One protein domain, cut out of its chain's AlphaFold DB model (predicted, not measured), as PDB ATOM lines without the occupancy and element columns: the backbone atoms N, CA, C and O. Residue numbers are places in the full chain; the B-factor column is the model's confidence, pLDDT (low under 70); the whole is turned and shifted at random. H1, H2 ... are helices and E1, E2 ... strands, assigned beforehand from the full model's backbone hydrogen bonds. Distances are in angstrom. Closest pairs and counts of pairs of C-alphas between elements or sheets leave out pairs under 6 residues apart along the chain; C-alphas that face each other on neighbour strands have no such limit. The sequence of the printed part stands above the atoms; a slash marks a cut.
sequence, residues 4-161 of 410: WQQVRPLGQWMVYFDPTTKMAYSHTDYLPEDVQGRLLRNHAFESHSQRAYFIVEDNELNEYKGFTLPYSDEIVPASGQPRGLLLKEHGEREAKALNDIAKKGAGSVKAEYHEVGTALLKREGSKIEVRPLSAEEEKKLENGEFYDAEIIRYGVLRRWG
ATOM      1  N   TRP A   4       9.563  29.734  16.729       72.69
ATOM      2  CA  TRP A   4      10.977  30.025  16.506       72.69
ATOM      3  C   TRP A   4      11.720  29.060  15.560       72.69
ATOM      4  O   TRP A   4      12.679  29.477  14.910       72.69
ATOM      5  N   GLN A   5      11.279  27.802  15.413       71.94
ATOM      6  CA  GLN A   5      11.861  26.856  14.442       71.94
ATOM      7  C   GLN A   5      11.670  27.323  12.990       71.94
ATOM      8  O   GLN A   5      12.402  26.890  12.105       71.94
ATOM      9  N   GLN A   6      10.712  28.223  12.739       71.06
ATOM     10  CA  GLN A   6      10.518  28.832  11.421       71.06
ATOM     11  C   GLN A   6      11.624  29.843  11.082       71.06
ATOM     12  O   GLN A   6      11.909  30.051   9.906       71.06
ATOM     13  N   VAL A   7      12.256  30.444  12.098       73.19
ATOM     14  CA  VAL A   7      13.347  31.423  11.944       73.19
ATOM     15  C   VAL A   7      14.693  30.724  11.808       73.19
ATOM     16  O   VAL A   7      15.516  31.094  10.978       73.19
ATOM     17  N   ARG A   8      14.934  29.703  12.638       78.06
ATOM     18  CA  ARG A   8      16.191  28.953  12.638       78.06
ATOM     19  C   ARG A   8      15.924  27.464  12.875       78.06
ATOM     20  O   ARG A   8      15.810  27.056  14.032       78.06
ATOM     21  N   PRO A   9      15.838  26.655  11.806       78.06
ATOM     22  CA  PRO A   9      15.697  25.212  11.936       78.06
ATOM     23  C   PRO A   9      16.914  24.610  12.639       78.06
ATOM     24  O   PRO A   9      18.052  24.867  12.242       78.06
ATOM     25  N   LEU A  10      16.675  23.794  13.663       81.94
ATOM     26  CA  LEU A  10      17.723  23.055  14.371       81.94
ATOM     27  C   LEU A  10      17.594  21.554  14.118       81.94
ATOM     28  O   LEU A  10      16.489  21.043  13.918       81.94
ATOM     29  N   GLY A  11      18.726  20.850  14.174       82.25
ATOM     30  CA  GLY A  11      18.745  19.391  14.134       82.25
ATOM     31  C   GLY A  11      17.912  18.819  15.278       82.25
ATOM     32  O   GLY A  11      17.965  19.328  16.395       82.25
ATOM     33  N   GLN A  12      17.115  17.791  15.000       86.62
ATOM     34  CA  GLN A  12      16.334  17.101  16.024       86.62
ATOM     35  C   GLN A  12      17.103  15.887  16.523       86.62
ATOM     36  O   GLN A  12      17.676  15.141  15.729       86.62
ATOM     37  N   TRP A  13      17.082  15.681  17.833       85.44
ATOM     38  CA  TRP A  13      17.781  14.586  18.486       85.44
ATOM     39  C   TRP A  13      16.939  13.989  19.616       85.44
ATOM     40  O   TRP A  13      15.949  14.577  20.059       85.44
ATOM     41  N   MET A  14      17.339  12.805  20.078       89.88
ATOM     42  CA  MET A  14      16.784  12.181  21.277       89.88
ATOM     43  C   MET A  14      17.783  12.315  22.416       89.88
ATOM     44  O   MET A  14      18.943  11.940  22.269       89.88
ATOM     45  N   VAL A  15      17.320  12.817  23.552       92.06
ATOM     46  CA  VAL A  15      18.125  12.958  24.769       92.06
ATOM     47  C   VAL A  15      17.509  12.162  25.907       92.06
ATOM     48  O   VAL A  15      16.338  11.768  25.857       92.06
ATOM     49  N   TYR A  16      18.310  11.930  26.937       93.56
ATOM     50  CA  TYR A  16      17.916  11.236  28.151       93.56
ATOM     51  C   TYR A  16      17.739  12.263  29.264       93.56
ATOM     52  O   TYR A  16      18.705  12.878  29.697       93.56
ATOM     53  N   PHE A  17      16.502  12.482  29.688       93.50
ATOM     54  CA  PHE A  17      16.130  13.422  30.734       93.50
ATOM     55  C   PHE A  17      15.998  12.705  32.077       93.50
ATOM     56  O   PHE A  17      15.282  11.710  32.186       93.50
ATOM     57  N   ASP A  18      16.657  13.220  33.105       93.88
ATOM     58  CA  ASP A  18      16.503  12.767  34.480       93.88
ATOM     59  C   ASP A  18      15.438  13.610  35.196       93.88
ATOM     60  O   ASP A  18      15.685  14.777  35.512       93.88
ATOM     61  N   PRO A  19      14.267  13.038  35.530       91.06
ATOM     62  CA  PRO A  19      13.198  13.775  36.200       91.06
ATOM     63  C   PRO A  19      13.540  14.195  37.638       91.06
ATOM     64  O   PRO A  19      12.860  15.056  38.193       91.06
ATOM     65  N   THR A  20      14.572  13.606  38.251       92.00
ATOM     66  CA  THR A  20      14.981  13.907  39.633       92.00
ATOM     67  C   THR A  20      15.827  15.171  39.690       92.00
ATOM     68  O   THR A  20      15.548  16.074  40.473       92.00
ATOM     69  N   THR A  21      16.858  15.236  38.849       91.50
ATOM     70  CA  THR A  21      17.800  16.366  38.781       91.50
ATOM     71  C   THR A  21      17.346  17.433  37.787       91.50
ATOM     72  O   THR A  21      17.862  18.544  37.786       91.50
ATOM     73  N   LYS A  22      16.362  17.102  36.940       92.62
ATOM     74  CA  LYS A  22      15.893  17.902  35.803       92.62
ATOM     75  C   LYS A  22      16.998  18.243  34.798       92.62
ATOM     76  O   LYS A  22      16.909  19.255  34.088       92.62
ATOM     77  N   MET A  23      18.032  17.406  34.759       93.75
ATOM     78  CA  MET A  23      19.113  17.459  33.788       93.75
ATOM     79  C   MET A  23      18.790  16.572  32.598       93.75
ATOM     80  O   MET A  23      18.014  15.624  32.695       93.75
ATOM     81  N   ALA A  24      19.387  16.889  31.462       92.62
ATOM     82  CA  ALA A  24      19.357  16.025  30.302       92.62
ATOM     83  C   ALA A  24      20.780  15.642  29.905       92.62
ATOM     84  O   ALA A  24      21.739  16.264  30.357       92.62
ATOM     85  N   TYR A  25      20.885  14.584  29.107       90.56
ATOM     86  CA  TYR A  25      22.131  13.954  28.685       90.56
ATOM     87  C   TYR A  25      22.002  13.515  27.225       90.56
ATOM     88  O   TYR A  25      20.950  13.013  26.819       90.56
ATOM     89  N   SER A  26      23.057  13.654  26.413       88.12
ATOM     90  CA  SER A  26      22.995  13.207  25.009       88.12
ATOM     91  C   SER A  26      23.120  11.684  24.840       88.12
ATOM     92  O   SER A  26      22.802  11.153  23.777       88.12
ATOM     93  N   HIS A  27      23.595  10.987  25.871       85.81
ATOM     94  CA  HIS A  27      23.855   9.547  25.918       85.81
ATOM     95  C   HIS A  27      23.874   9.082  27.380       85.81
ATOM     96  O   HIS A  27      23.752   9.899  28.291       85.81
ATOM     97  N   THR A  28      23.970   7.773  27.600       87.25
ATOM     98  CA  THR A  28      23.895   7.158  28.935       87.25
ATOM     99  C   THR A  28      25.201   6.530  29.389       87.25
ATOM    100  O   THR A  28      25.331   6.190  30.564       87.25
ATOM    101  N   ASP A  29      26.148   6.349  28.469       79.94
ATOM    102  CA  ASP A  29      27.473   5.834  28.797       79.94
ATOM    103  C   ASP A  29      28.086   6.771  29.843       79.94
ATOM    104  O   ASP A  29      27.905   7.979  29.743       79.94
ATOM    105  N   TYR A  30      28.751   6.232  30.865       79.88
ATOM    106  CA  TYR A  30      29.337   6.985  31.992       79.88
ATOM    107  C   TYR A  30      28.363   7.504  33.065       79.88
ATOM    108  O   TYR A  30      28.821   8.040  34.067       79.88
ATOM    109  N   LEU A  31      27.047   7.299  32.931       83.69
ATOM    110  CA  LEU A  31      26.115   7.590  34.027       83.69
ATOM    111  C   LEU A  31      26.059   6.432  35.045       83.69
ATOM    112  O   LEU A  31      26.121   5.269  34.636       83.69
ATOM    113  N   PRO A  32      25.866   6.705  36.349       82.44
ATOM    114  CA  PRO A  32      25.581   5.671  37.346       82.44
ATOM    115  C   PRO A  32      24.326   4.843  37.012       82.44
ATOM    116  O   PRO A  32      23.364   5.362  36.444       82.44
ATOM    117  N   GLU A  33      24.301   3.554  37.381       84.75
ATOM    118  CA  GLU A  33      23.185   2.638  37.062       84.75
ATOM    119  C   GLU A  33      21.830   3.119  37.603       84.75
ATOM    120  O   GLU A  33      20.802   2.969  36.940       84.75
ATOM    121  N   ASP A  34      21.812   3.723  38.792       85.81
ATOM    122  CA  ASP A  34      20.601   4.270  39.404       85.81
ATOM    123  C   ASP A  34      20.067   5.489  38.637       85.81
ATOM    124  O   ASP A  34      18.851   5.670  38.536       85.81
ATOM    125  N   VAL A  35      20.962   6.290  38.047       88.62
ATOM    126  CA  VAL A  35      20.595   7.380  37.138       88.62
ATOM    127  C   VAL A  35      20.057   6.795  35.837       88.62
ATOM    128  O   VAL A  35      18.950   7.147  35.442       88.62
ATOM    129  N   GLN A  36      20.768   5.852  35.209       89.62
ATOM    130  CA  GLN A  36      20.326   5.209  33.963       89.62
ATOM    131  C   GLN A  36      18.928   4.588  34.093       89.62
ATOM    132  O   GLN A  36      18.095   4.743  33.198       89.62
ATOM    133  N   GLY A  37      18.644   3.942  35.228       90.06
ATOM    134  CA  GLY A  37      17.368   3.282  35.501       90.06
ATOM    135  C   GLY A  37      16.155   4.215  35.591       90.06
ATOM    136  O   GLY A  37      15.025   3.727  35.537       90.06
ATOM    137  N   ARG A  38      16.355   5.539  35.703       93.81
ATOM    138  CA  ARG A  38      15.269   6.532  35.824       93.81
ATOM    139  C   ARG A  38      15.157   7.516  34.656       93.81
ATOM    140  O   ARG A  38      14.290   8.389  34.698       93.81
ATOM    141  N   LEU A  39      16.002   7.398  33.630       94.44
ATOM    142  CA  LEU A  39      16.004   8.335  32.504       94.44
ATOM    143  C   LEU A  39      14.769   8.171  31.616       94.44
ATOM    144  O   LEU A  39      14.370   7.067  31.244       94.44
ATOM    145  N   LEU A  40      14.207   9.303  31.208       94.12
ATOM    146  CA  LEU A  40      13.119   9.398  30.246       94.12
ATOM    147  C   LEU A  40      13.665   9.881  28.905       94.12
ATOM    148  O   LEU A  40      14.534  10.745  28.846       94.12
ATOM    149  N   ARG A  41      13.162   9.334  27.799       93.75
ATOM    150  CA  ARG A  41      13.548   9.806  26.465       93.75
ATOM    151  C   ARG A  41      12.745  11.046  26.101       93.75
ATOM    152  O   ARG A  41      11.525  10.956  25.986       93.75
ATOM    153  N   ASN A  42      13.437  12.146  25.827       92.50
ATOM    154  CA  ASN A  42      12.832  13.402  25.392       92.50
ATOM    155  C   ASN A  42      13.334  13.804  24.003       92.50
ATOM    156  O   ASN A  42      14.458  13.490  23.605       92.50
ATOM    157  N   HIS A  43      12.488  14.529  23.272       90.94
ATOM    158  CA  HIS A  43      12.905  15.219  22.058       90.94
ATOM    159  C   HIS A  43      13.694  16.474  22.426       90.94
ATOM    160  O   HIS A  43      13.262  17.256  23.273       90.94
ATOM    161  N   ALA A  44      14.817  16.681  21.747       90.88
ATOM    162  CA  ALA A  44      15.612  17.889  21.869       90.88
ATOM    163  C   ALA A  44      16.014  18.430  20.500       90.88
ATOM    164  O   ALA A  44      15.923  17.753  19.472       90.88
ATOM    165  N   PHE A  45      16.494  19.664  20.517       89.00
ATOM    166  CA  PHE A  45      17.096  20.323  19.373       89.00
ATOM    167  C   PHE A  45      18.590  20.509  19.621       89.00
ATOM    168  O   PHE A  45      18.976  20.994  20.677       89.00
ATOM    169  N   GLU A  46      19.435  20.134  18.672       84.94
ATOM    170  CA  GLU A  46      20.887  20.267  18.792       84.94
ATOM    171  C   GLU A  46      21.340  21.693  18.438       84.94
ATOM    172  O   GLU A  46      20.837  22.306  17.489       84.94
ATOM    173  N   SER A  47      22.301  22.241  19.188       80.19
ATOM    174  CA  SER A  47      22.956  23.494  18.812       80.19
ATOM    175  C   SER A  47      23.825  23.308  17.567       80.19
ATOM    176  O   SER A  47      24.424  22.260  17.353       80.19
ATOM    177  N   HIS A  48      23.995  24.357  16.759       72.75
ATOM    178  CA  HIS A  48      24.903  24.288  15.603       72.75
ATOM    179  C   HIS A  48      26.372  24.071  15.984       72.75
ATOM    180  O   HIS A  48      27.144  23.584  15.167       72.75
ATOM    181  N   SER A  49      26.760  24.431  17.213       68.94
ATOM    182  CA  SER A  49      28.088  24.117  17.742       68.94
ATOM    183  C   SER A  49      28.229  22.653  18.167       68.94
ATOM    184  O   SER A  49      29.346  22.224  18.438       68.94
ATOM    185  N   GLN A  50      27.124  21.898  18.256       73.38
ATOM    186  CA  GLN A  50      27.064  20.527  18.782       73.38
ATOM    187  C   GLN A  50      27.655  20.401  20.195       73.38
ATOM    188  O   GLN A  50      28.216  19.378  20.574       73.38
ATOM    189  N   ARG A  51      27.583  21.489  20.970       76.75
ATOM    190  CA  ARG A  51      28.086  21.577  22.355       76.75
ATOM    191  C   ARG A  51      26.973  21.781  23.378       76.75
ATOM    192  O   ARG A  51      27.239  21.794  24.578       76.75
ATOM    193  N   ALA A  52      25.747  21.966  22.899       87.06
ATOM    194  CA  ALA A  52      24.557  22.117  23.710       87.06
ATOM    195  C   ALA A  52      23.336  21.554  22.973       87.06
ATOM    196  O   ALA A  52      23.351  21.370  21.754       87.06
ATOM    197  N   TYR A  53      22.265  21.310  23.714       89.62
ATOM    198  CA  TYR A  53      20.960  20.939  23.177       89.62
ATOM    199  C   TYR A  53      19.850  21.650  23.946       89.62
ATOM    200  O   TYR A  53      20.045  22.127  25.063       89.62
ATOM    201  N   PHE A  54      18.681  21.741  23.323       90.56
ATOM    202  CA  PHE A  54      17.544  22.498  23.822       90.56
ATOM    203  C   PHE A  54      16.328  21.595  23.991       90.56
ATOM    204  O   PHE A  54      15.944  20.899  23.049       90.56
ATOM    205  N   ILE A  55      15.693  21.651  25.158       90.94
ATOM    206  CA  ILE A  55      14.409  20.994  25.425       90.94
ATOM    207  C   ILE A  55      13.368  22.080  25.669       90.94
ATOM    208  O   ILE A  55      13.619  23.052  26.384       90.94
ATOM    209  N   VAL A  56      12.201  21.925  25.048       87.12
ATOM    210  CA  VAL A  56      11.047  22.794  25.292       87.12
ATOM    211  C   VAL A  56      10.197  22.130  26.371       87.12
ATOM    212  O   VAL A  56       9.616  21.077  26.121       87.12
ATOM    213  N   GLU A  57      10.119  22.744  27.548       82.38
ATOM    214  CA  GLU A  57       9.294  22.291  28.676       82.38
ATOM    215  C   GLU A  57       8.389  23.449  29.094       82.38
ATOM    216  O   GLU A  57       8.871  24.562  29.257       82.38
ATOM    217  N   ASP A  58       7.079  23.221  29.220       81.75
ATOM    218  CA  ASP A  58       6.112  24.244  29.663       81.75
ATOM    219  C   ASP A  58       6.167  25.579  28.885       81.75
ATOM    220  O   ASP A  58       5.936  26.654  29.430       81.75
ATOM    221  N   ASN A  59       6.438  25.510  27.574       77.50
ATOM    222  CA  ASN A  59       6.694  26.653  26.676       77.50
ATOM    223  C   ASN A  59       7.956  27.476  26.999       77.50
ATOM    224  O   ASN A  59       8.206  28.482  26.336       77.50
ATOM    225  N   GLU A  60       8.785  27.026  27.936       82.38
ATOM    226  CA  GLU A  60      10.118  27.559  28.184       82.38
ATOM    227  C   GLU A  60      11.170  26.730  27.449       82.38
ATOM    228  O   GLU A  60      11.095  25.501  27.344       82.38
ATOM    229  N   LEU A  61      12.179  27.417  26.922       88.31
ATOM    230  CA  LEU A  61      13.312  26.761  26.302       88.31
ATOM    231  C   LEU A  61      14.447  26.617  27.316       88.31
ATOM    232  O   LEU A  61      14.982  27.602  27.825       88.31
ATOM    233  N   ASN A  62      14.841  25.374  27.550       92.56
ATOM    234  CA  ASN A  62      15.928  25.009  28.440       92.56
ATOM    235  C   ASN A  62      17.134  24.597  27.604       92.56
ATOM    236  O   ASN A  62      17.034  23.684  26.786       92.56
ATOM    237  N   GLU A  63      18.263  25.271  27.794       93.50
ATOM    238  CA  GLU A  63      19.541  24.908  27.185       93.50
ATOM    239  C   GLU A  63      20.335  24.030  28.146       93.50
ATOM    240  O   GLU A  63      20.451  24.346  29.325       93.50
ATOM    241  N   TYR A  64      20.921  22.961  27.625       93.50
ATOM    242  CA  TYR A  64      21.785  22.053  28.360       93.50
ATOM    243  C   TYR A  64      23.141  21.999  27.665       93.50
ATOM    244  O   TYR A  64      23.219  21.690  26.476       93.50
ATOM    245  N   LYS A  65      24.204  22.318  28.402       91.31
ATOM    246  CA  LYS A  65      25.595  22.345  27.935       91.31
ATOM    247  C   LYS A  65      26.424  21.350  28.739       91.31
ATOM    248  O   LYS A  65      26.301  21.284  29.959       91.31
ATOM    249  N   GLY A  66      27.313  20.634  28.058       86.50
ATOM    250  CA  GLY A  66      28.092  19.550  28.657       86.50
ATOM    251  C   GLY A  66      27.432  18.188  28.458       86.50
ATOM    252  O   GLY A  66      26.242  18.088  28.154       86.50
ATOM    253  N   PHE A  67      28.250  17.144  28.554       82.12
ATOM    254  CA  PHE A  67      27.876  15.758  28.283       82.12
ATOM    255  C   PHE A  67      27.215  15.572  26.901       82.12
ATOM    256  O   PHE A  67      26.106  15.047  26.776       82.12
ATOM    257  N   THR A  68      27.893  16.078  25.861       77.50
ATOM    258  CA  THR A  68      27.475  16.024  24.444       77.50
ATOM    259  C   THR A  68      28.390  15.110  23.627       77.50
ATOM    260  O   THR A  68      29.572  14.991  23.935       77.50
ATOM    261  N   LEU A  69      27.851  14.469  22.580       68.94
ATOM    262  CA  LEU A  69      28.616  13.619  21.656       68.94
ATOM    263  C   LEU A  69      28.834  14.330  20.307       68.94
ATOM    264  O   LEU A  69      27.936  15.048  19.871       68.94
ATOM    265  N   PRO A  70      29.968  14.089  19.615       64.19
ATOM    266  CA  PRO A  70      31.087  13.243  20.035       64.19
ATOM    267  C   PRO A  70      31.981  13.923  21.083       64.19
ATOM    268  O   PRO A  70      32.178  15.141  21.055       64.19
ATOM    269  N   TYR A  71      32.577  13.114  21.958       67.56
ATOM    270  CA  TYR A  71      33.707  13.546  22.776       67.56
ATOM    271  C   TYR A  71      34.952  13.712  21.908       67.56
ATOM    272  O   TYR A  71      35.176  12.912  21.000       67.56
ATOM    273  N   SER A  72      35.760  14.730  22.196       63.66
ATOM    274  CA  SER A  72      37.112  14.823  21.638       63.66
ATOM    275  C   SER A  72      38.127  14.514  22.721       63.66
ATOM    276  O   SER A  72      38.017  15.019  23.837       63.66
ATOM    277  N   ASP A  73      39.160  13.769  22.348       60.75
ATOM    278  CA  ASP A  73      40.385  13.561  23.118       60.75
ATOM    279  C   ASP A  73      41.337  14.770  23.041       60.75
ATOM    280  O   ASP A  73      42.532  14.615  23.265       60.75
ATOM    281  N   GLU A  74      40.827  15.959  22.693       62.72
ATOM    282  CA  GLU A  74      41.598  17.192  22.533       62.72
ATOM    283  C   GLU A  74      40.864  18.379  23.178       62.72
ATOM    284  O   GLU A  74      39.629  18.473  23.152       62.72
ATOM    285  N   ILE A  75      41.634  19.318  23.740       63.91
ATOM    286  CA  ILE A  75      41.109  20.611  24.190       63.91
ATOM    287  C   ILE A  75      40.799  21.481  22.975       63.91
ATOM    288  O   ILE A  75      41.660  21.729  22.135       63.91
ATOM    289  N   VAL A  76      39.581  22.022  22.927       62.84
ATOM    290  CA  VAL A  76      39.182  23.007  21.921       62.84
ATOM    291  C   VAL A  76      39.886  24.334  22.234       62.84
ATOM    292  O   VAL A  76      39.570  24.939  23.265       62.84
ATOM    293  N   PRO A  77      40.779  24.851  21.361       55.28
ATOM    294  CA  PRO A  77      41.564  26.056  21.657       55.28
ATOM    295  C   PRO A  77      40.707  27.286  21.981       55.28
ATOM    296  O   PRO A  77      41.096  28.121  22.788       55.28
ATOM    297  N   ALA A  78      39.515  27.377  21.385       52.97
ATOM    298  CA  ALA A  78      38.591  28.489  21.592       52.97
ATOM    299  C   ALA A  78      37.930  28.513  22.982       52.97
ATOM    300  O   ALA A  78      37.417  29.557  23.372       52.97
ATOM    301  N   SER A  79      37.912  27.393  23.715       60.66
ATOM    302  CA  SER A  79      37.290  27.321  25.045       60.66
ATOM    303  C   SER A  79      38.184  26.744  26.133       60.66
ATOM    304  O   SER A  79      37.695  26.563  27.234       60.66
ATOM    305  N   GLY A  80      39.430  26.353  25.843       65.31
ATOM    306  CA  GLY A  80      40.313  25.750  26.851       65.31
ATOM    307  C   GLY A  80      39.752  24.478  27.511       65.31
ATOM    308  O   GLY A  80      40.248  24.057  28.547       65.31
ATOM    309  N   GLN A  81      38.725  23.860  26.914       72.06
ATOM    310  CA  GLN A  81      37.974  22.734  27.472       72.06
ATOM    311  C   GLN A  81      37.874  21.577  26.466       72.06
ATOM    312  O   GLN A  81      37.858  21.830  25.254       72.06
ATOM    313  N   PRO A  82      37.747  20.325  26.938       73.81
ATOM    314  CA  PRO A  82      37.496  19.172  26.077       73.81
ATOM    315  C   PRO A  82      36.149  19.296  25.364       73.81
ATOM    316  O   PRO A  82      35.150  19.726  25.949       73.81
ATOM    317  N   ARG A  83      36.078  18.888  24.093       75.88
ATOM    318  CA  ARG A  83      34.789  18.848  23.388       75.88
ATOM    319  C   ARG A  83      33.872  17.826  24.060       75.88
ATOM    320  O   ARG A  83      34.267  16.685  24.283       75.88
ATOM    321  N   GLY A  84      32.638  18.231  24.334       77.69
ATOM    322  CA  GLY A  84      31.622  17.344  24.890       77.69
ATOM    323  C   GLY A  84      31.552  17.325  26.414       77.69
ATOM    324  O   GLY A  84      30.521  16.930  26.949       77.69
ATOM    325  N   LEU A  85      32.571  17.818  27.124       84.06
ATOM    326  CA  LEU A  85      32.610  17.857  28.589       84.06
ATOM    327  C   LEU A  85      32.621  19.298  29.094       84.06
ATOM    328  O   LEU A  85      33.291  20.157  28.528       84.06
ATOM    329  N   LEU A  86      31.884  19.549  30.175       87.94
ATOM    330  CA  LEU A  86      31.922  20.812  30.905       87.94
ATOM    331  C   LEU A  86      32.497  20.546  32.293       87.94
ATOM    332  O   LEU A  86      31.853  19.881  33.112       87.94
ATOM    333  N   LEU A  87      33.711  21.048  32.533       87.50
ATOM    334  CA  LEU A  87      34.374  20.878  33.824       87.50
ATOM    335  C   LEU A  87      33.600  21.610  34.919       87.50
ATOM    336  O   LEU A  87      32.954  22.633  34.669       87.50
ATOM    337  N   LYS A  88      33.685  21.074  36.133       90.62
ATOM    338  CA  LYS A  88      32.961  21.564  37.305       90.62
ATOM    339  C   LYS A  88      33.149  23.050  37.547       90.62
ATOM    340  O   LYS A  88      32.172  23.778  37.669       90.62
ATOM    341  N   GLU A  89      34.382  23.518  37.532       88.12
ATOM    342  CA  GLU A  89      34.747  24.888  37.876       88.12
ATOM    343  C   GLU A  89      34.158  25.872  36.868       88.12
ATOM    344  O   GLU A  89      33.673  26.933  37.246       88.12
ATOM    345  N   HIS A  90      34.149  25.498  35.588       90.25
ATOM    346  CA  HIS A  90      33.556  26.278  34.508       90.25
ATOM    347  C   HIS A  90      32.026  26.325  34.620       90.25
ATOM    348  O   HIS A  90      31.428  27.400  34.536       90.25
ATOM    349  N   GLY A  91      31.393  25.173  34.854       93.56
ATOM    350  CA  GLY A  91      29.942  25.071  34.987       93.56
ATOM    351  C   GLY A  91      29.395  25.766  36.236       93.56
ATOM    352  O   GLY A  91      28.465  26.568  36.138       93.56
ATOM    353  N   GLU A  92      29.995  25.529  37.403       94.88
ATOM    354  CA  GLU A  92      29.615  26.178  38.664       94.88
ATOM    355  C   GLU A  92      29.834  27.690  38.607       94.88
ATOM    356  O   GLU A  92      28.992  28.459  39.078       94.88
ATOM    357  N   ARG A  93      30.937  28.134  37.997       95.06
ATOM    358  CA  ARG A  93      31.243  29.557  37.836       95.06
ATOM    359  C   ARG A  93      30.218  30.268  36.981       95.06
ATOM    360  O   ARG A  93      29.779  31.363  37.344       95.06
ATOM    361  N   GLU A  94      29.838  29.656  35.867       96.25
ATOM    362  CA  GLU A  94      28.807  30.212  35.015       96.25
ATOM    363  C   GLU A  94      27.448  30.239  35.723       96.25
ATOM    364  O   GLU A  94      26.784  31.279  35.733       96.25
ATOM    365  N   ALA A  95      27.060  29.136  36.374       97.50
ATOM    366  CA  ALA A  95      25.823  29.072  37.146       97.50
ATOM    367  C   ALA A  95      25.777  30.158  38.229       97.50
ATOM    368  O   ALA A  95      24.773  30.861  38.381       97.50
ATOM    369  N   LYS A  96      26.884  30.349  38.953       97.69
ATOM    370  CA  LYS A  96      27.027  31.401  39.958       97.69
ATOM    371  C   LYS A  96      26.858  32.792  39.345       97.69
ATOM    372  O   LYS A  96      26.048  33.566  39.852       97.69
ATOM    373  N   ALA A  97      27.575  33.098  38.263       97.56
ATOM    374  CA  ALA A  97      27.532  34.413  37.625       97.56
ATOM    375  C   ALA A  97      26.121  34.772  37.141       97.56
ATOM    376  O   ALA A  97      25.598  35.830  37.498       97.56
ATOM    377  N   LEU A  98      25.478  33.867  36.393       97.62
ATOM    378  CA  LEU A  98      24.129  34.076  35.862       97.62
ATOM    379  C   LEU A  98      23.114  34.291  36.988       97.62
ATOM    380  O   LEU A  98      22.347  35.253  36.961       97.62
ATOM    381  N   ASN A  99      23.158  33.459  38.030       97.94
ATOM    382  CA  ASN A  99      22.245  33.591  39.162       97.94
ATOM    383  C   ASN A  99      22.490  34.866  39.978       97.94
ATOM    384  O   ASN A  99      21.528  35.487  40.427       97.94
ATOM    385  N   ASP A 100      23.742  35.274  40.191       97.44
ATOM    386  CA  ASP A 100      24.060  36.495  40.937       97.44
ATOM    387  C   ASP A 100      23.593  37.754  40.184       97.44
ATOM    388  O   ASP A 100      23.025  38.662  40.800       97.44
ATOM    389  N   ILE A 101      23.720  37.775  38.852       97.06
ATOM    390  CA  ILE A 101      23.186  38.842  37.990       97.06
ATOM    391  C   ILE A 101      21.650  38.827  37.986       97.06
ATOM    392  O   ILE A 101      21.017  39.874  38.163       97.06
ATOM    393  N   ALA A 102      21.029  37.653  37.834       95.12
ATOM    394  CA  ALA A 102      19.574  37.511  37.817       95.12
ATOM    395  C   ALA A 102      18.933  37.948  39.146       95.12
ATOM    396  O   ALA A 102      17.923  38.651  39.146       95.12
ATOM    397  N   LYS A 103      19.556  37.635  40.293       96.06
ATOM    398  CA  LYS A 103      19.111  38.101  41.624       96.06
ATOM    399  C   LYS A 103      19.077  39.628  41.750       96.06
ATOM    400  O   LYS A 103      18.328  40.148  42.572       96.06
ATOM    401  N   LYS A 104      19.888  40.351  40.971       95.81
ATOM    402  CA  LYS A 104      19.905  41.822  40.923       95.81
ATOM    403  C   LYS A 104      18.909  42.410  39.914       95.81
ATOM    404  O   LYS A 104      18.790  43.628  39.837       95.81
ATOM    405  N   GLY A 105      18.179  41.573  39.173       90.31
ATOM    406  CA  GLY A 105      17.129  41.991  38.240       90.31
ATOM    407  C   GLY A 105      17.630  42.520  36.893       90.31
ATOM    408  O   GLY A 105      16.852  43.114  36.151       90.31
ATOM    409  N   ALA A 106      18.913  42.336  36.567       87.50
ATOM    410  CA  ALA A 106      19.498  42.847  35.325       87.50
ATOM    411  C   ALA A 106      19.443  41.859  34.151       87.50
ATOM    412  O   ALA A 106      19.527  42.285  33.003       87.50
ATOM    413  N   GLY A 107      19.270  40.564  34.429       82.81
ATOM    414  CA  GLY A 107      19.089  39.505  33.438       82.81
ATOM    415  C   GLY A 107      17.989  38.534  33.866       82.81
ATOM    416  O   GLY A 107      17.656  38.456  35.049       82.81
ATOM    417  N   SER A 108      17.416  37.810  32.905       87.94
ATOM    418  CA  SER A 108      16.368  36.808  33.152       87.94
ATOM    419  C   SER A 108      16.890  35.371  33.154       87.94
ATOM    420  O   SER A 108      16.193  34.474  33.628       87.94
ATOM    421  N   VAL A 109      18.112  35.153  32.656       94.62
ATOM    422  CA  VAL A 109      18.723  33.826  32.559       94.62
ATOM    423  C   VAL A 109      19.252  33.385  33.917       94.62
ATOM    424  O   VAL A 109      20.048  34.069  34.554       94.62
ATOM    425  N   LYS A 110      18.809  32.206  34.331       95.56
ATOM    426  CA  LYS A 110      19.280  31.447  35.483       95.56
ATOM    427  C   LYS A 110      19.982  30.201  34.981       95.56
ATOM    428  O   LYS A 110      19.768  29.766  33.846       95.56
ATOM    429  N   ALA A 111      20.811  29.627  35.837       96.94
ATOM    430  CA  ALA A 111      21.485  28.394  35.499       96.94
ATOM    431  C   ALA A 111      21.744  27.516  36.718       96.94
ATOM    432  O   ALA A 111      21.841  27.992  37.847       96.94
ATOM    433  N   GLU A 112      21.866  26.223  36.474       97.19
ATOM    434  CA  GLU A 112      22.158  25.212  37.478       97.19
ATOM    435  C   GLU A 112      23.163  24.238  36.889       97.19
ATOM    436  O   GLU A 112      22.975  23.734  35.781       97.19
ATOM    437  N   TYR A 113      24.243  24.004  37.625       96.38
ATOM    438  CA  TYR A 113      25.231  23.003  37.275       96.38
ATOM    439  C   TYR A 113      24.991  21.747  38.104       96.38
ATOM    440  O   TYR A 113      24.839  21.824  39.324       96.38
ATOM    441  N   HIS A 114      24.995  20.600  37.439       94.50
ATOM    442  CA  HIS A 114      24.940  19.297  38.074       94.50
ATOM    443  C   HIS A 114      26.190  18.506  37.710       94.50
ATOM    444  O   HIS A 114      26.441  18.233  36.534       94.50
ATOM    445  N   GLU A 115      26.967  18.143  38.727       92.25
ATOM    446  CA  GLU A 115      28.101  17.235  38.585       92.25
ATOM    447  C   GLU A 115      27.582  15.843  38.204       92.25
ATOM    448  O   GLU A 115      26.660  15.332  38.836       92.25
ATOM    449  N   VAL A 116      28.151  15.255  37.152       87.00
ATOM    450  CA  VAL A 116      27.718  13.958  36.607       87.00
ATOM    451  C   VAL A 116      28.721  12.863  36.919       87.00
ATOM    452  O   VAL A 116      28.314  11.743  37.213       87.00
ATOM    453  N   GLY A 117      30.013  13.179  36.854       86.31
ATOM    454  CA  GLY A 117      31.051  12.187  37.072       86.31
ATOM    455  C   GLY A 117      32.460  12.748  36.963       86.31
ATOM    456  O   GLY A 117      32.706  13.959  36.981       86.31
ATOM    457  N   THR A 118      33.392  11.816  36.843       87.44
ATOM    458  CA  THR A 118      34.831  12.018  36.923       87.44
ATOM    459  C   THR A 118      35.490  11.585  35.621       87.44
ATOM    460  O   THR A 118      35.129  10.575  35.019       87.44
ATOM    461  N   ALA A 119      36.472  12.349  35.157       83.81
ATOM    462  CA  ALA A 119      37.294  12.004  34.010       83.81
ATOM    463  C   ALA A 119      38.777  12.017  34.387       83.81
ATOM    464  O   ALA A 119      39.202  12.714  35.309       83.81
ATOM    465  N   LEU A 120      39.563  11.249  33.639       83.50
ATOM    466  CA  LEU A 120      41.016  11.326  33.670       83.50
ATOM    467  C   LEU A 120      41.484  12.319  32.614       83.50
ATOM    468  O   LEU A 120      41.097  12.209  31.451       83.50
ATOM    469  N   LEU A 121      42.336  13.247  33.026       79.31
ATOM    470  CA  LEU A 121      43.005  14.238  32.201       79.31
ATOM    471  C   LEU A 121      44.495  13.881  32.124       79.31
ATOM    472  O   LEU A 121      45.214  13.917  33.123       79.31
ATOM    473  N   LYS A 122      44.974  13.528  30.931       77.50
ATOM    474  CA  LYS A 122      46.396  13.278  30.661       77.50
ATOM    475  C   LYS A 122      46.968  14.379  29.786       77.50
ATOM    476  O   LYS A 122      46.365  14.759  28.787       77.50
ATOM    477  N   ARG A 123      48.152  14.875  30.152       72.50
ATOM    478  CA  ARG A 123      48.878  15.906  29.402       72.50
ATOM    479  C   ARG A 123      50.198  15.327  28.894       72.50
ATOM    480  O   ARG A 123      51.098  15.068  29.686       72.50
ATOM    481  N   GLU A 124      50.318  15.155  27.582       68.44
ATOM    482  CA  GLU A 124      51.533  14.676  26.913       68.44
ATOM    483  C   GLU A 124      52.018  15.722  25.900       68.44
ATOM    484  O   GLU A 124      51.515  15.835  24.780       68.44
ATOM    485  N   GLY A 125      53.004  16.532  26.300       66.44
ATOM    486  CA  GLY A 125      53.475  17.653  25.484       66.44
ATOM    487  C   GLY A 125      52.366  18.687  25.266       66.44
ATOM    488  O   GLY A 125      51.902  19.301  26.222       66.44
ATOM    489  N   SER A 126      51.952  18.885  24.010       56.22
ATOM    490  CA  SER A 126      50.817  19.742  23.637       56.22
ATOM    491  C   SER A 126      49.489  18.988  23.511       56.22
ATOM    492  O   SER A 126      48.469  19.622  23.250       56.22
ATOM    493  N   LYS A 127      49.485  17.652  23.645       61.84
ATOM    494  CA  LYS A 127      48.269  16.837  23.568       61.84
ATOM    495  C   LYS A 127      47.638  16.724  24.953       61.84
ATOM    496  O   LYS A 127      48.333  16.480  25.941       61.84
ATOM    497  N   ILE A 128      46.324  16.903  25.016       63.41
ATOM    498  CA  ILE A 128      45.551  16.797  26.249       63.41
ATOM    499  C   ILE A 128      44.401  15.832  26.010       63.41
ATOM    500  O   ILE A 128      43.464  16.187  25.307       63.41
ATOM    501  N   GLU A 129      44.482  14.646  26.606       71.75
ATOM    502  CA  GLU A 129      43.482  13.587  26.485       71.75
ATOM    503  C   GLU A 129      42.556  13.603  27.701       71.75
ATOM    504  O   GLU A 129      43.023  13.606  28.843       71.75
ATOM    505  N   VAL A 130      41.241  13.594  27.454       73.38
ATOM    506  CA  VAL A 130      40.227  13.485  28.507       73.38
ATOM    507  C   VAL A 130      39.352  12.272  28.287       73.38
ATOM    508  O   VAL A 130      38.736  12.121  27.235       73.38
ATOM    509  N   ARG A 131      39.264  11.430  29.317       82.69
ATOM    510  CA  ARG A 131      38.466  10.208  29.295       82.69
ATOM    511  C   ARG A 131      37.534  10.148  30.504       82.69
ATOM    512  O   ARG A 131      38.025   9.936  31.615       82.69
ATOM    513  N   PRO A 132      36.214  10.285  30.305       81.50
ATOM    514  CA  PRO A 132      35.222   9.938  31.316       81.50
ATOM    515  C   PRO A 132      35.448   8.529  31.873       81.50
ATOM    516  O   PRO A 132      35.712   7.585  31.120       81.50
ATOM    517  N   LEU A 133      35.365   8.392  33.193       83.56
ATOM    518  CA  LEU A 133      35.395   7.098  33.859       83.56
ATOM    519  C   LEU A 133      34.022   6.434  33.768       83.56
ATOM    520  O   LEU A 133      32.985   7.090  33.836       83.56
ATOM    521  N   SER A 134      34.013   5.115  33.602       82.12
ATOM    522  CA  SER A 134      32.800   4.325  33.819       82.12
ATOM    523  C   SER A 134      32.447   4.268  35.309       82.12
ATOM    524  O   SER A 134      33.317   4.404  36.168       82.12
ATOM    525  N   ALA A 135      31.184   3.974  35.631       79.12
ATOM    526  CA  ALA A 135      30.730   3.848  37.020       79.12
ATOM    527  C   ALA A 135      31.515   2.789  37.831       79.12
ATOM    528  O   ALA A 135      31.669   2.912  39.045       79.12
ATOM    529  N   GLU A 136      32.033   1.738  37.183       81.38
ATOM    530  CA  GLU A 136      32.902   0.749  37.835       81.38
ATOM    531  C   GLU A 136      34.296   1.308  38.149       81.38
ATOM    532  O   GLU A 136      34.860   1.007  39.201       81.38
ATOM    533  N   GLU A 137      34.861   2.111  37.247       84.38
ATOM    534  CA  GLU A 137      36.158   2.763  37.442       84.38
ATOM    535  C   GLU A 137      36.091   3.851  38.517       84.38
ATOM    536  O   GLU A 137      37.010   3.961  39.323       84.38
ATOM    537  N   GLU A 138      34.989   4.599  38.602       81.25
ATOM    538  CA  GLU A 138      34.785   5.560  39.692       81.25
ATOM    539  C   GLU A 138      34.765   4.871  41.061       81.25
ATOM    540  O   GLU A 138      35.472   5.296  41.973       81.25
ATOM    541  N   LYS A 139      34.061   3.739  41.196       82.25
ATOM    542  CA  LYS A 139      34.086   2.945  42.439       82.25
ATOM    543  C   LYS A 139      35.490   2.453  42.785       82.25
ATOM    544  O   LYS A 139      35.836   2.345  43.958       82.25
ATOM    545  N   LYS A 140      36.309   2.104  41.792       83.38
ATOM    546  CA  LYS A 140      37.706   1.702  42.026       83.38
ATOM    547  C   LYS A 140      38.553   2.871  42.521       83.38
ATOM    548  O   LYS A 140      39.308   2.702  43.477       83.38
ATOM    549  N   LEU A 141      38.366   4.052  41.932       83.50
ATOM    550  CA  LEU A 141      39.002   5.288  42.377       83.50
ATOM    551  C   LEU A 141      38.636   5.619  43.835       83.50
ATOM    552  O   LEU A 141      39.522   5.893  44.641       83.50
ATOM    553  N   GLU A 142      37.356   5.521  44.204       80.81
ATOM    554  CA  GLU A 142      36.879   5.724  45.585       80.81
ATOM    555  C   GLU A 142      37.503   4.738  46.585       80.81
ATOM    556  O   GLU A 142      37.714   5.073  47.751       80.81
ATOM    557  N   ASN A 143      37.845   3.532  46.125       83.19
ATOM    558  CA  ASN A 143      38.520   2.505  46.917       83.19
ATOM    559  C   ASN A 143      40.054   2.661  46.952       83.19
ATOM    560  O   ASN A 143      40.747   1.790  47.483       83.19
ATOM    561  N   GLY A 144      40.590   3.763  46.421       76.94
ATOM    562  CA  GLY A 144      42.008   4.108  46.493       76.94
ATOM    563  C   GLY A 144      42.875   3.521  45.378       76.94
ATOM    564  O   GLY A 144      44.097   3.478  45.537       76.94
ATOM    565  N   GLU A 145      42.294   3.061  44.261       78.06
ATOM    566  CA  GLU A 145      43.093   2.763  43.067       78.06
ATOM    567  C   GLU A 145      43.677   4.049  42.471       78.06
ATOM    568  O   GLU A 145      42.990   5.053  42.290       78.06
ATOM    569  N   PHE A 146      44.969   4.007  42.143       73.00
ATOM    570  CA  PHE A 146      45.686   5.134  41.557       73.00
ATOM    571  C   PHE A 146      45.674   5.062  40.031       73.00
ATOM    572  O   PHE A 146      46.038   4.041  39.443       73.00
ATOM    573  N   TYR A 147      45.349   6.186  39.399       73.81
ATOM    574  CA  TYR A 147      45.538   6.402  37.969       73.81
ATOM    575  C   TYR A 147      46.733   7.327  37.741       73.81
ATOM    576  O   TYR A 147      46.900   8.322  38.440       73.81
ATOM    577  N   ASP A 148      47.545   7.023  36.731       79.31
ATOM    578  CA  ASP A 148      48.620   7.904  36.258       79.31
ATOM    579  C   ASP A 148      48.041   9.016  35.360       79.31
ATOM    580  O   ASP A 148      48.240   9.033  34.144       79.31
ATOM    581  N   ALA A 149      47.175   9.854  35.939       80.44
ATOM    582  CA  ALA A 149      46.480  10.962  35.283       80.44
ATOM    583  C   ALA A 149      45.911  11.952  36.317       80.44
ATOM    584  O   ALA A 149      45.678  11.594  37.470       80.44
ATOM    585  N   GLU A 150      45.641  13.187  35.893       82.19
ATOM    586  CA  GLU A 150      44.903  14.161  36.701       82.19
ATOM    587  C   GLU A 150      43.419  13.765  36.760       82.19
ATOM    588  O   GLU A 150      42.825  13.391  35.749       82.19
ATOM    589  N   ILE A 151      42.818  13.829  37.946       84.25
ATOM    590  CA  ILE A 151      41.405  13.502  38.160       84.25
ATOM    591  C   ILE A 151      40.609  14.803  38.119       84.25
ATOM    592  O   ILE A 151      40.838  15.695  38.935       84.25
ATOM    593  N   ILE A 152      39.660  14.893  37.194       85.00
ATOM    594  CA  ILE A 152      38.818  16.076  36.991       85.00
ATOM    595  C   ILE A 152      37.338  15.715  37.087       85.00
ATOM    596  O   ILE A 152      36.940  14.592  36.785       85.00
ATOM    597  N   ARG A 153      36.504  16.677  37.486       88.50
ATOM    598  CA  ARG A 153      35.048  16.508  37.583       88.50
ATOM    599  C   ARG A 153      34.346  17.246  36.456       88.50
ATOM    600  O   ARG A 153      34.757  18.341  36.074       88.50
ATOM    601  N   TYR A 154      33.286  16.649  35.928       88.50
ATOM    602  CA  TYR A 154      32.501  17.228  34.846       88.50
ATOM    603  C   TYR A 154      31.004  16.981  35.048       88.50
ATOM    604  O   TYR A 154      30.573  16.204  35.903       88.50
ATOM    605  N   GLY A 155      30.195  17.672  34.249       91.44
ATOM    606  CA  GLY A 155      28.757  17.670  34.440       91.44
ATOM    607  C   GLY A 155      27.984  18.369  33.339       91.44
ATOM    608  O   GLY A 155      28.496  18.591  32.238       91.44
ATOM    609  N   VAL A 156      26.739  18.707  33.662       94.12
ATOM    610  CA  VAL A 156      25.803  19.391  32.769       94.12
ATOM    611  C   VAL A 156      25.376  20.707  33.402       94.12
ATOM    612  O   VAL A 156      24.984  20.762  34.566       94.12
ATOM    613  N   LEU A 157      25.439  21.775  32.615       95.94
ATOM    614  CA  LEU A 157      24.878  23.075  32.945       95.94
ATOM    615  C   LEU A 157      23.538  23.231  32.234       95.94
ATOM    616  O   LEU A 157      23.487  23.224  31.003       95.94
ATOM    617  N   ARG A 158      22.468  23.433  33.000       96.06
ATOM    618  CA  ARG A 158      21.165  23.862  32.488       96.06
ATOM    619  C   ARG A 158      21.060  25.380  32.572       96.06
ATOM    620  O   ARG A 158      21.337  25.942  33.627       96.06
ATOM    621  N   ARG A 159      20.593  26.036  31.508       95.50
ATOM    622  CA  ARG A 159      20.224  27.460  31.476       95.50
ATOM    623  C   ARG A 159      18.771  27.630  31.056       95.50
ATOM    624  O   ARG A 159      18.304  26.951  30.143       95.50
ATOM    625  N   TRP A 160      18.071  28.554  31.696       94.62
ATOM    626  CA  TRP A 160      16.676  28.872  31.392       94.62
ATOM    627  C   TRP A 160      16.353  30.299  31.820       94.62
ATOM    628  O   TRP A 160      17.071  30.891  32.624       94.62
ATOM    629  N   GLY A 161      15.267  30.867  31.312       91.75
ATOM    630  CA  GLY A 161      14.832  32.197  31.717       91.75
ATOM    631  C   GLY A 161      13.718  32.736  30.839       91.75
ATOM    632  O   GLY A 161      13.566  32.332  29.687       91.75
TER     633      GLY A 161
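This is residues 4 to 161 of the 410 residues of an uncharacterized protein of Methanosarcinales archaeon ANME-1 ERB6 (UniProt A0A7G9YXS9). One strongly twisted sheet of eight strands, curled like part of a barrel but not closed, folds back so that E2 and E1 face E4, E5, E8, E6 and E7, with E3 as the hinge. The long helix H2 packs on E6 and E8, while the short helices H1 and H3 only graze the sheet. The 158 printed residues hold, in order, E1, E2, H1, E3, E4, E5, H2, E6, E7, H3 and E8; the sheet's order is E2, E1, E3, E4, E5, E8, E6, E7, antiparallel throughout. The class is mixed, helices and strands. The whole is compact, with a radius of gyration of the C-alphas of 16.4 A and spans of 49 by 34 by 30 A.

E1, residues 12 to 18, begins at C-alpha 12 (16.334, 17.101, 16.024) and is 19.0 A long. E2 is residues 23 to 25, H1 33 to 36, E3 40 to 46, 17.6 A long, E4 52 to 57 and E5 60 to 65. H2, residues 88 to 103, is 22.0 A long and begins at C-alpha 88 (32.961, 21.564, 37.305). E6, residues 109 to 124, is 38.4 A long and bends by 78 degrees at residue 117. E7 is residues 127 to 132 and H3 135 to 142. E8, residues 150 to 161, is 35.4 A long and ends at C-alpha 161 (14.832, 32.197, 31.717).

E2 and E7 are the edge strands, apart from each other. E1 and E2 form a hairpin, with N 18 and O 23 2.8 A apart; E1 and E3 have N 15 and O 42 at 2.9 A. E3, E4 and E5 make a meander, each strand the antiparallel neighbour of the one before, with N 45 and O 54 at 2.9 A and N 62 and O 55 at 2.9 A. E5 and E8 have N 65 and O 157 at 2.8 A, E8 and E6 N 112 and O 158 at 2.9 A, and the hairpin E6 and E7 N 122 and O 129 at 2.9 A. Across the fold, the closest C-alphas of E2 and E8 are those of Met 23 and Arg 158, 6.8 A apart. Three split strand-helix-strand units, each two strands of the sheet with a helix between them along the chain and another strand between them in the sheet, are E2, H1, E3, with E1 between; E5, H2, E6, with E8 between; and E7, H3, E8, with E6 between; each has a right-handed crossover. H2 is on the sheet, its closest C-alphas to E6 being those of Ala 95 and Ala 111, 4.7 A apart. In H2 and H3 every O i to N i+4 pair is within hydrogen-bond range; H1 is too short for such a pair.

The C-alphas farthest apart, of Gln 6 and Gly 144, are 53.2 A apart. The printed part has no cut. The link from E5 to H2, residues 66 to 87, is long; its residues 86 to 87 pair with 154 to 155 of E8. The mean pLDDT of the printed part is 84.0, and residue 49, residues 69 to 80 and residues 124 to 128 are under 70.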